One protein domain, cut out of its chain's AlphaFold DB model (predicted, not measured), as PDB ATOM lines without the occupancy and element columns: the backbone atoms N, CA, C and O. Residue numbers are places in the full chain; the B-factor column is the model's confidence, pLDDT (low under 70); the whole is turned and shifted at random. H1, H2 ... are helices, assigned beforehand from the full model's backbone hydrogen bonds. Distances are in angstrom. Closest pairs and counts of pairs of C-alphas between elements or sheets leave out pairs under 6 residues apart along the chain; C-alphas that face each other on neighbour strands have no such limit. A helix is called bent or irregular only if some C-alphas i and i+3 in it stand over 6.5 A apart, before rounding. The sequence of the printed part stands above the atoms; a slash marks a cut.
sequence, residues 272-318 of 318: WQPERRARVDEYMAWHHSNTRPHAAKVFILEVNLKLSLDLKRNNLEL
ATOM      1  N   TRP A 272     231.397 246.084 172.930       90.88
ATOM      2  CA  TRP A 272     232.421 246.775 173.731       90.88
ATOM      3  C   TRP A 272     232.130 248.259 173.910       90.88
ATOM      4  O   TRP A 272     232.434 248.818 174.964       90.88
ATOM      5  N   GLN A 273     231.519 248.882 172.901       94.31
ATOM      6  CA  GLN A 273     231.163 250.295 172.941       94.31
ATOM      7  C   GLN A 273     230.217 250.585 174.126       94.31
ATOM      8  O   GLN A 273     229.153 249.954 174.200       94.31
ATOM      9  N   PRO A 274     230.560 251.529 175.029       95.25
ATOM     10  CA  PRO A 274     229.810 251.776 176.261       95.25
ATOM     11  C   PRO A 274     228.322 252.040 176.042       95.25
ATOM     12  O   PRO A 274     227.489 251.458 176.730       95.25
ATOM     13  N   GLU A 275     227.966 252.853 175.051       97.38
ATOM     14  CA  GLU A 275     226.584 253.232 174.764       97.38
ATOM     15  C   GLU A 275     225.762 252.034 174.281       97.38
ATOM     16  O   GLU A 275     224.621 251.836 174.700       97.38
ATOM     17  N   ARG A 276     226.350 251.186 173.427       96.25
ATOM     18  CA  ARG A 276     225.687 249.974 172.925       96.25
ATOM     19  C   ARG A 276     225.547 248.924 174.019       96.25
ATOM     20  O   ARG A 276     224.496 248.296 174.123       96.25
ATOM     21  N   ARG A 277     226.577 248.756 174.851       97.06
ATOM     22  CA  ARG A 277     226.544 247.873 176.022       97.06
ATOM     23  C   ARG A 277     225.485 248.321 177.027       97.06
ATOM     24  O   ARG A 277     224.686 247.497 177.457       97.06
ATOM     25  N   ALA A 278     225.406 249.621 177.310       97.88
ATOM     26  CA  ALA A 278     224.411 250.190 178.211       97.88
ATOM     27  C   ALA A 278     222.974 249.900 177.752       97.88
ATOM     28  O   ALA A 278     222.124 249.625 178.590       97.88
ATOM     29  N   ARG A 279     222.696 249.877 176.439       98.06
ATOM     30  CA  ARG A 279     221.379 249.463 175.912       98.06
ATOM     31  C   ARG A 279     221.060 247.990 176.167       98.06
ATOM     32  O   ARG A 279     219.913 247.658 176.454       98.06
ATOM     33  N   VAL A 280     222.058 247.110 176.078       97.19
ATOM     34  CA  VAL A 280     221.882 245.695 176.439       97.19
ATOM     35  C   VAL A 280     221.611 245.572 177.937       97.19
ATOM     36  O   VAL A 280     220.655 244.908 178.333       97.19
ATOM     37  N   ASP A 281     222.401 246.253 178.764       97.31
ATOM     38  CA  ASP A 281     222.262 246.216 180.221       97.31
ATOM     39  C   ASP A 281     220.923 246.806 180.695       97.31
ATOM     40  O   ASP A 281     220.280 246.225 181.569       97.31
ATOM     41  N   GLU A 282     220.469 247.904 180.082       97.94
ATOM     42  CA  GLU A 282     219.157 248.526 180.305       97.94
ATOM     43  C   GLU A 282     218.028 247.514 180.082       97.94
ATOM     44  O   GLU A 282     217.184 247.309 180.960       97.94
ATOM     45  N   TYR A 283     218.040 246.821 178.938       96.88
ATOM     46  CA  TYR A 283     217.032 245.808 178.645       96.88
ATOM     47  C   TYR A 283     217.127 244.604 179.586       96.88
ATOM     48  O   TYR A 283     216.098 244.136 180.070       96.88
ATOM     49  N   MET A 284     218.331 244.102 179.876       96.44
ATOM     50  CA  MET A 284     218.519 242.951 180.768       96.44
ATOM     51  C   MET A 284     218.000 243.243 182.182       96.44
ATOM     52  O   MET A 284     217.294 242.409 182.759       96.44
ATOM     53  N   ALA A 285     218.277 244.442 182.705       96.75
ATOM     54  CA  ALA A 285     217.777 244.898 183.997       96.75
ATOM     55  C   ALA A 285     216.245 245.011 184.005       96.75
ATOM     56  O   ALA A 285     215.585 244.476 184.901       96.75
ATOM     57  N   TRP A 286     215.659 245.642 182.980       97.00
ATOM     58  CA  TRP A 286     214.206 245.744 182.849       97.00
ATOM     59  C   TRP A 286     213.543 244.367 182.707       97.00
ATOM     60  O   TRP A 286     212.583 244.063 183.410       97.00
ATOM     61  N   HIS A 287     214.074 243.490 181.852       95.44
ATOM     62  CA  HIS A 287     213.546 242.145 181.626       95.44
ATOM     63  C   HIS A 287     213.548 241.311 182.917       95.44
ATOM     64  O   HIS A 287     212.565 240.613 183.189       95.44
ATOM     65  N   HIS A 288     214.614 241.398 183.724       93.44
ATOM     66  CA  HIS A 288     214.742 240.658 184.983       93.44
ATOM     67  C   HIS A 288     213.642 241.019 185.989       93.44
ATOM     68  O   HIS A 288     213.101 240.124 186.646       93.44
ATOM     69  N   SER A 289     213.297 242.304 186.081       93.00
ATOM     70  CA  SER A 289     212.319 242.828 187.042       93.00
ATOM     71  C   SER A 289     210.896 242.910 186.487       93.00
ATOM     72  O   SER A 289     209.947 242.969 187.262       93.00
ATOM     73  N   ASN A 290     210.732 242.889 185.163       94.56
ATOM     74  CA  ASN A 290     209.446 243.102 184.511       94.56
ATOM     75  C   ASN A 290     208.948 241.838 183.802       94.56
ATOM     76  O   ASN A 290     208.210 241.050 184.389       94.56
ATOM     77  N   THR A 291     209.345 241.583 182.557       92.94
ATOM     78  CA  THR A 291     208.767 240.482 181.769       92.94
ATOM     79  C   THR A 291     208.989 239.108 182.404       92.94
ATOM     80  O   THR A 291     208.071 238.286 182.410       92.94
ATOM     81  N   ARG A 292     210.173 238.850 182.977       92.75
ATOM     82  CA  ARG A 292     210.528 237.532 183.520       92.75
ATOM     83  C   ARG A 292     209.583 237.045 184.630       92.75
ATOM     84  O   ARG A 292     209.042 235.949 184.469       92.75
ATOM     85  N   PRO A 293     209.363 237.773 185.744       92.38
ATOM     86  CA  PRO A 293     208.492 237.295 186.819       92.38
ATOM     87  C   PRO A 293     207.046 237.077 186.356       92.38
ATOM     88  O   PRO A 293     206.418 236.100 186.762       92.38
ATOM     89  N   HIS A 294     206.536 237.922 185.456       93.44
ATOM     90  CA  HIS A 294     205.184 237.779 184.916       93.44
ATOM     91  C   HIS A 294     205.057 236.539 184.023       93.44
ATOM     92  O   HIS A 294     204.133 235.748 184.201       93.44
ATOM     93  N   ALA A 295     206.019 236.308 183.125       90.81
ATOM     94  CA  ALA A 295     206.052 235.106 182.293       90.81
ATOM     95  C   ALA A 295     206.190 233.827 183.138       90.81
ATOM     96  O   ALA A 295     205.506 232.836 182.882       90.81
ATOM     97  N   ALA A 296     207.024 233.858 184.183       89.75
ATOM     98  CA  ALA A 296     207.156 232.749 185.121       89.75
ATOM     99  C   ALA A 296     205.835 232.467 185.853       89.75
ATOM    100  O   ALA A 296     205.441 231.310 185.973       89.75
ATOM    101  N   LYS A 297     205.117 233.510 186.289       90.75
ATOM    102  CA  LYS A 297     203.808 233.373 186.938       90.75
ATOM    103  C   LYS A 297     202.783 232.718 186.014       90.75
ATOM    104  O   LYS A 297     202.114 231.781 186.441       90.75
ATOM    105  N   VAL A 298     202.700 233.155 184.756       92.19
ATOM    106  CA  VAL A 298     201.817 232.533 183.754       92.19
ATOM    107  C   VAL A 298     202.185 231.065 183.558       92.19
ATOM    108  O   VAL A 298     201.316 230.210 183.648       92.19
ATOM    109  N   PHE A 299     203.467 230.742 183.376       88.81
ATOM    110  CA  PHE A 299     203.906 229.354 183.225       88.81
ATOM    111  C   PHE A 299     203.551 228.484 184.443       88.81
ATOM    112  O   PHE A 299     203.077 227.357 184.297       88.81
ATOM    113  N   ILE A 300     203.747 229.003 185.656       87.19
ATOM    114  CA  ILE A 300     203.431 228.277 186.889       87.19
ATOM    115  C   ILE A 300     201.927 228.002 186.990       87.19
ATOM    116  O   ILE A 300     201.543 226.866 187.261       87.19
ATOM    117  N   LEU A 301     201.092 229.016 186.763       88.56
ATOM    118  CA  LEU A 301     199.642 228.915 186.935       88.56
ATOM    119  C   LEU A 301     198.966 228.137 185.802       88.56
ATOM    120  O   LEU A 301     198.127 227.281 186.059       88.56
ATOM    121  N   GLU A 302     199.342 228.414 184.557       88.56
ATOM    122  CA  GLU A 302     198.658 227.880 183.378       88.56
ATOM    123  C   GLU A 302     199.199 226.526 182.928       88.56
ATOM    124  O   GLU A 302     198.471 225.765 182.300       88.56
ATOM    125  N   VAL A 303     200.456 226.202 183.240       86.69
ATOM    126  CA  VAL A 303     201.077 224.951 182.785       86.69
ATOM    127  C   VAL A 303     201.343 224.031 183.963       86.69
ATOM    128  O   VAL A 303     200.761 222.954 184.044       86.69
ATOM    129  N   ASN A 304     202.198 224.439 184.904       82.69
ATOM    130  CA  ASN A 304     202.639 223.533 185.969       82.69
ATOM    131  C   ASN A 304     201.504 223.144 186.921       82.69
ATOM    132  O   ASN A 304     201.360 221.961 187.233       82.69
ATOM    133  N   LEU A 305     200.712 224.112 187.390       85.44
ATOM    134  CA  LEU A 305     199.632 223.844 188.338       85.44
ATOM    135  C   LEU A 305     198.527 223.006 187.690       85.44
ATOM    136  O   LEU A 305     198.133 221.996 188.266       85.44
ATOM    137  N   LYS A 306     198.083 223.379 186.482       84.88
ATOM    138  CA  LYS A 306     197.067 222.619 185.738       84.88
ATOM    139  C   LYS A 306     197.516 221.186 185.481       84.88
ATOM    140  O   LYS A 306     196.826 220.264 185.894       84.88
ATOM    141  N   LEU A 307     198.721 221.001 184.940       84.06
ATOM    142  CA  LEU A 307     199.269 219.669 184.683       84.06
ATOM    143  C   LEU A 307     199.351 218.830 185.966       84.06
ATOM    144  O   LEU A 307     198.987 217.661 185.962       84.06
ATOM    145  N   SER A 308     199.796 219.424 187.076       82.31
ATOM    146  CA  SER A 308     199.888 218.714 188.359       82.31
ATOM    147  C   SER A 308     198.515 218.285 188.884       82.31
ATOM    148  O   SER A 308     198.387 217.205 189.457       82.31
ATOM    149  N   LEU A 309     197.489 219.123 188.708       85.94
ATOM    150  CA  LEU A 309     196.115 218.794 189.086       85.94
ATOM    151  C   LEU A 309     195.532 217.699 188.186       85.94
ATOM    152  O   LEU A 309     194.912 216.770 188.698       85.94
ATOM    153  N   ASP A 310     195.779 217.771 186.880       83.94
ATOM    154  CA  ASP A 310     195.310 216.777 185.912       83.94
ATOM    155  C   ASP A 310     195.941 215.402 186.165       83.94
ATOM    156  O   ASP A 310     195.252 214.386 186.164       83.94
ATOM    157  N   LEU A 311     197.241 215.357 186.460       83.62
ATOM    158  CA  LEU A 311     197.943 214.115 186.793       83.62
ATOM    159  C   LEU A 311     197.418 213.483 188.081       83.62
ATOM    160  O   LEU A 311     197.117 212.290 188.098       83.62
ATOM    161  N   LYS A 312     197.218 214.293 189.131       84.38
ATOM    162  CA  LYS A 312     196.596 213.831 190.381       84.38
ATOM    163  C   LYS A 312     195.189 213.296 190.149       84.38
ATOM    164  O   LYS A 312     194.822 212.282 190.729       84.38
ATOM    165  N   ARG A 313     194.405 213.955 189.292       87.50
ATOM    166  CA  ARG A 313     193.053 213.511 188.939       87.50
ATOM    167  C   ARG A 313     193.053 212.160 188.220       87.50
ATOM    168  O   ARG A 313     192.122 211.386 188.409       87.50
ATOM    169  N   ASN A 314     194.085 211.884 187.428       85.81
ATOM    170  CA  ASN A 314     194.210 210.656 186.641       85.81
ATOM    171  C   ASN A 314     195.032 209.557 187.334       85.81
ATOM    172  O   ASN A 314     195.264 208.514 186.732       85.81
ATOM    173  N   ASN A 315     195.458 209.772 188.583       80.81
ATOM    174  CA  ASN A 315     196.279 208.837 189.357       80.81
ATOM    175  C   ASN A 315     197.591 208.434 188.643       80.81
ATOM    176  O   ASN A 315     198.048 207.298 188.750       80.81
ATOM    177  N   LEU A 316     198.175 209.372 187.889       72.50
ATOM    178  CA  LEU A 316     199.433 209.196 187.163       72.50
ATOM    179  C   LEU A 316     200.565 209.913 187.910       72.50
ATOM    180  O   LEU A 316     200.409 211.074 188.298       72.50
ATOM    181  N   GLU A 317     201.707 209.245 188.081       65.25
ATOM    182  CA  GLU A 317     202.928 209.863 188.618       65.25
ATOM    183  C   GLU A 317     203.830 210.427 187.502       65.25
ATOM    184  O   GLU A 317     203.751 210.001 186.347       65.25
ATOM    185  N   LEU A 318     204.647 211.430 187.855       58.09
ATOM    186  CA  LEU A 318     205.604 212.136 186.982       58.09
ATOM    187  C   LEU A 318     207.011 211.553 187.048       58.09
ATOM    188  O   LEU A 318     207.466 211.260 188.174       58.09
TER     189      LEU A 318
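What this domain is: This is residues 272 to 318 of the 318 residues of a protein of Gambusia affinis (UniProt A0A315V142). Two helices, H1 then H2, follow each other end to end in one long, shallow bow, with no second layer beside them. After H2, residues 314 to 318 hook back beside its last turns. The printed part has 47 residues with two named helices and no named strand, and its class is all helix. It is extended, with a radius of gyration of the C-alphas of 18.3 A, and is a rod spanning 56 by 17 by 8 A.

Where its parts are: H1, residues 274 to 289, begins at C-alpha 274 (229.810, 251.776, 176.261) and is 22.4 A long from first to last C-alpha. H2, residues 291 to 313, is 32.0 A long and ends at C-alpha 313 (193.053, 213.511, 188.939). H2 is neither bent nor irregular, but only just: C-alphas 302 and 305 are 6.5 A apart.

How they stand to each other: H1 and H2 meet only through their link, the tight link of Asn 290. In H1 every O i to N i+4 pair is within hydrogen-bond range; in H2, 17 of 19 are.

The domain as a whole: The C-alphas of Gln 273 and Asn 315, the two farthest apart, are 56.6 A apart. The printed part has no cut. Mean pLDDT of the printed part is 89.5; residues 317 to 318 are under 70.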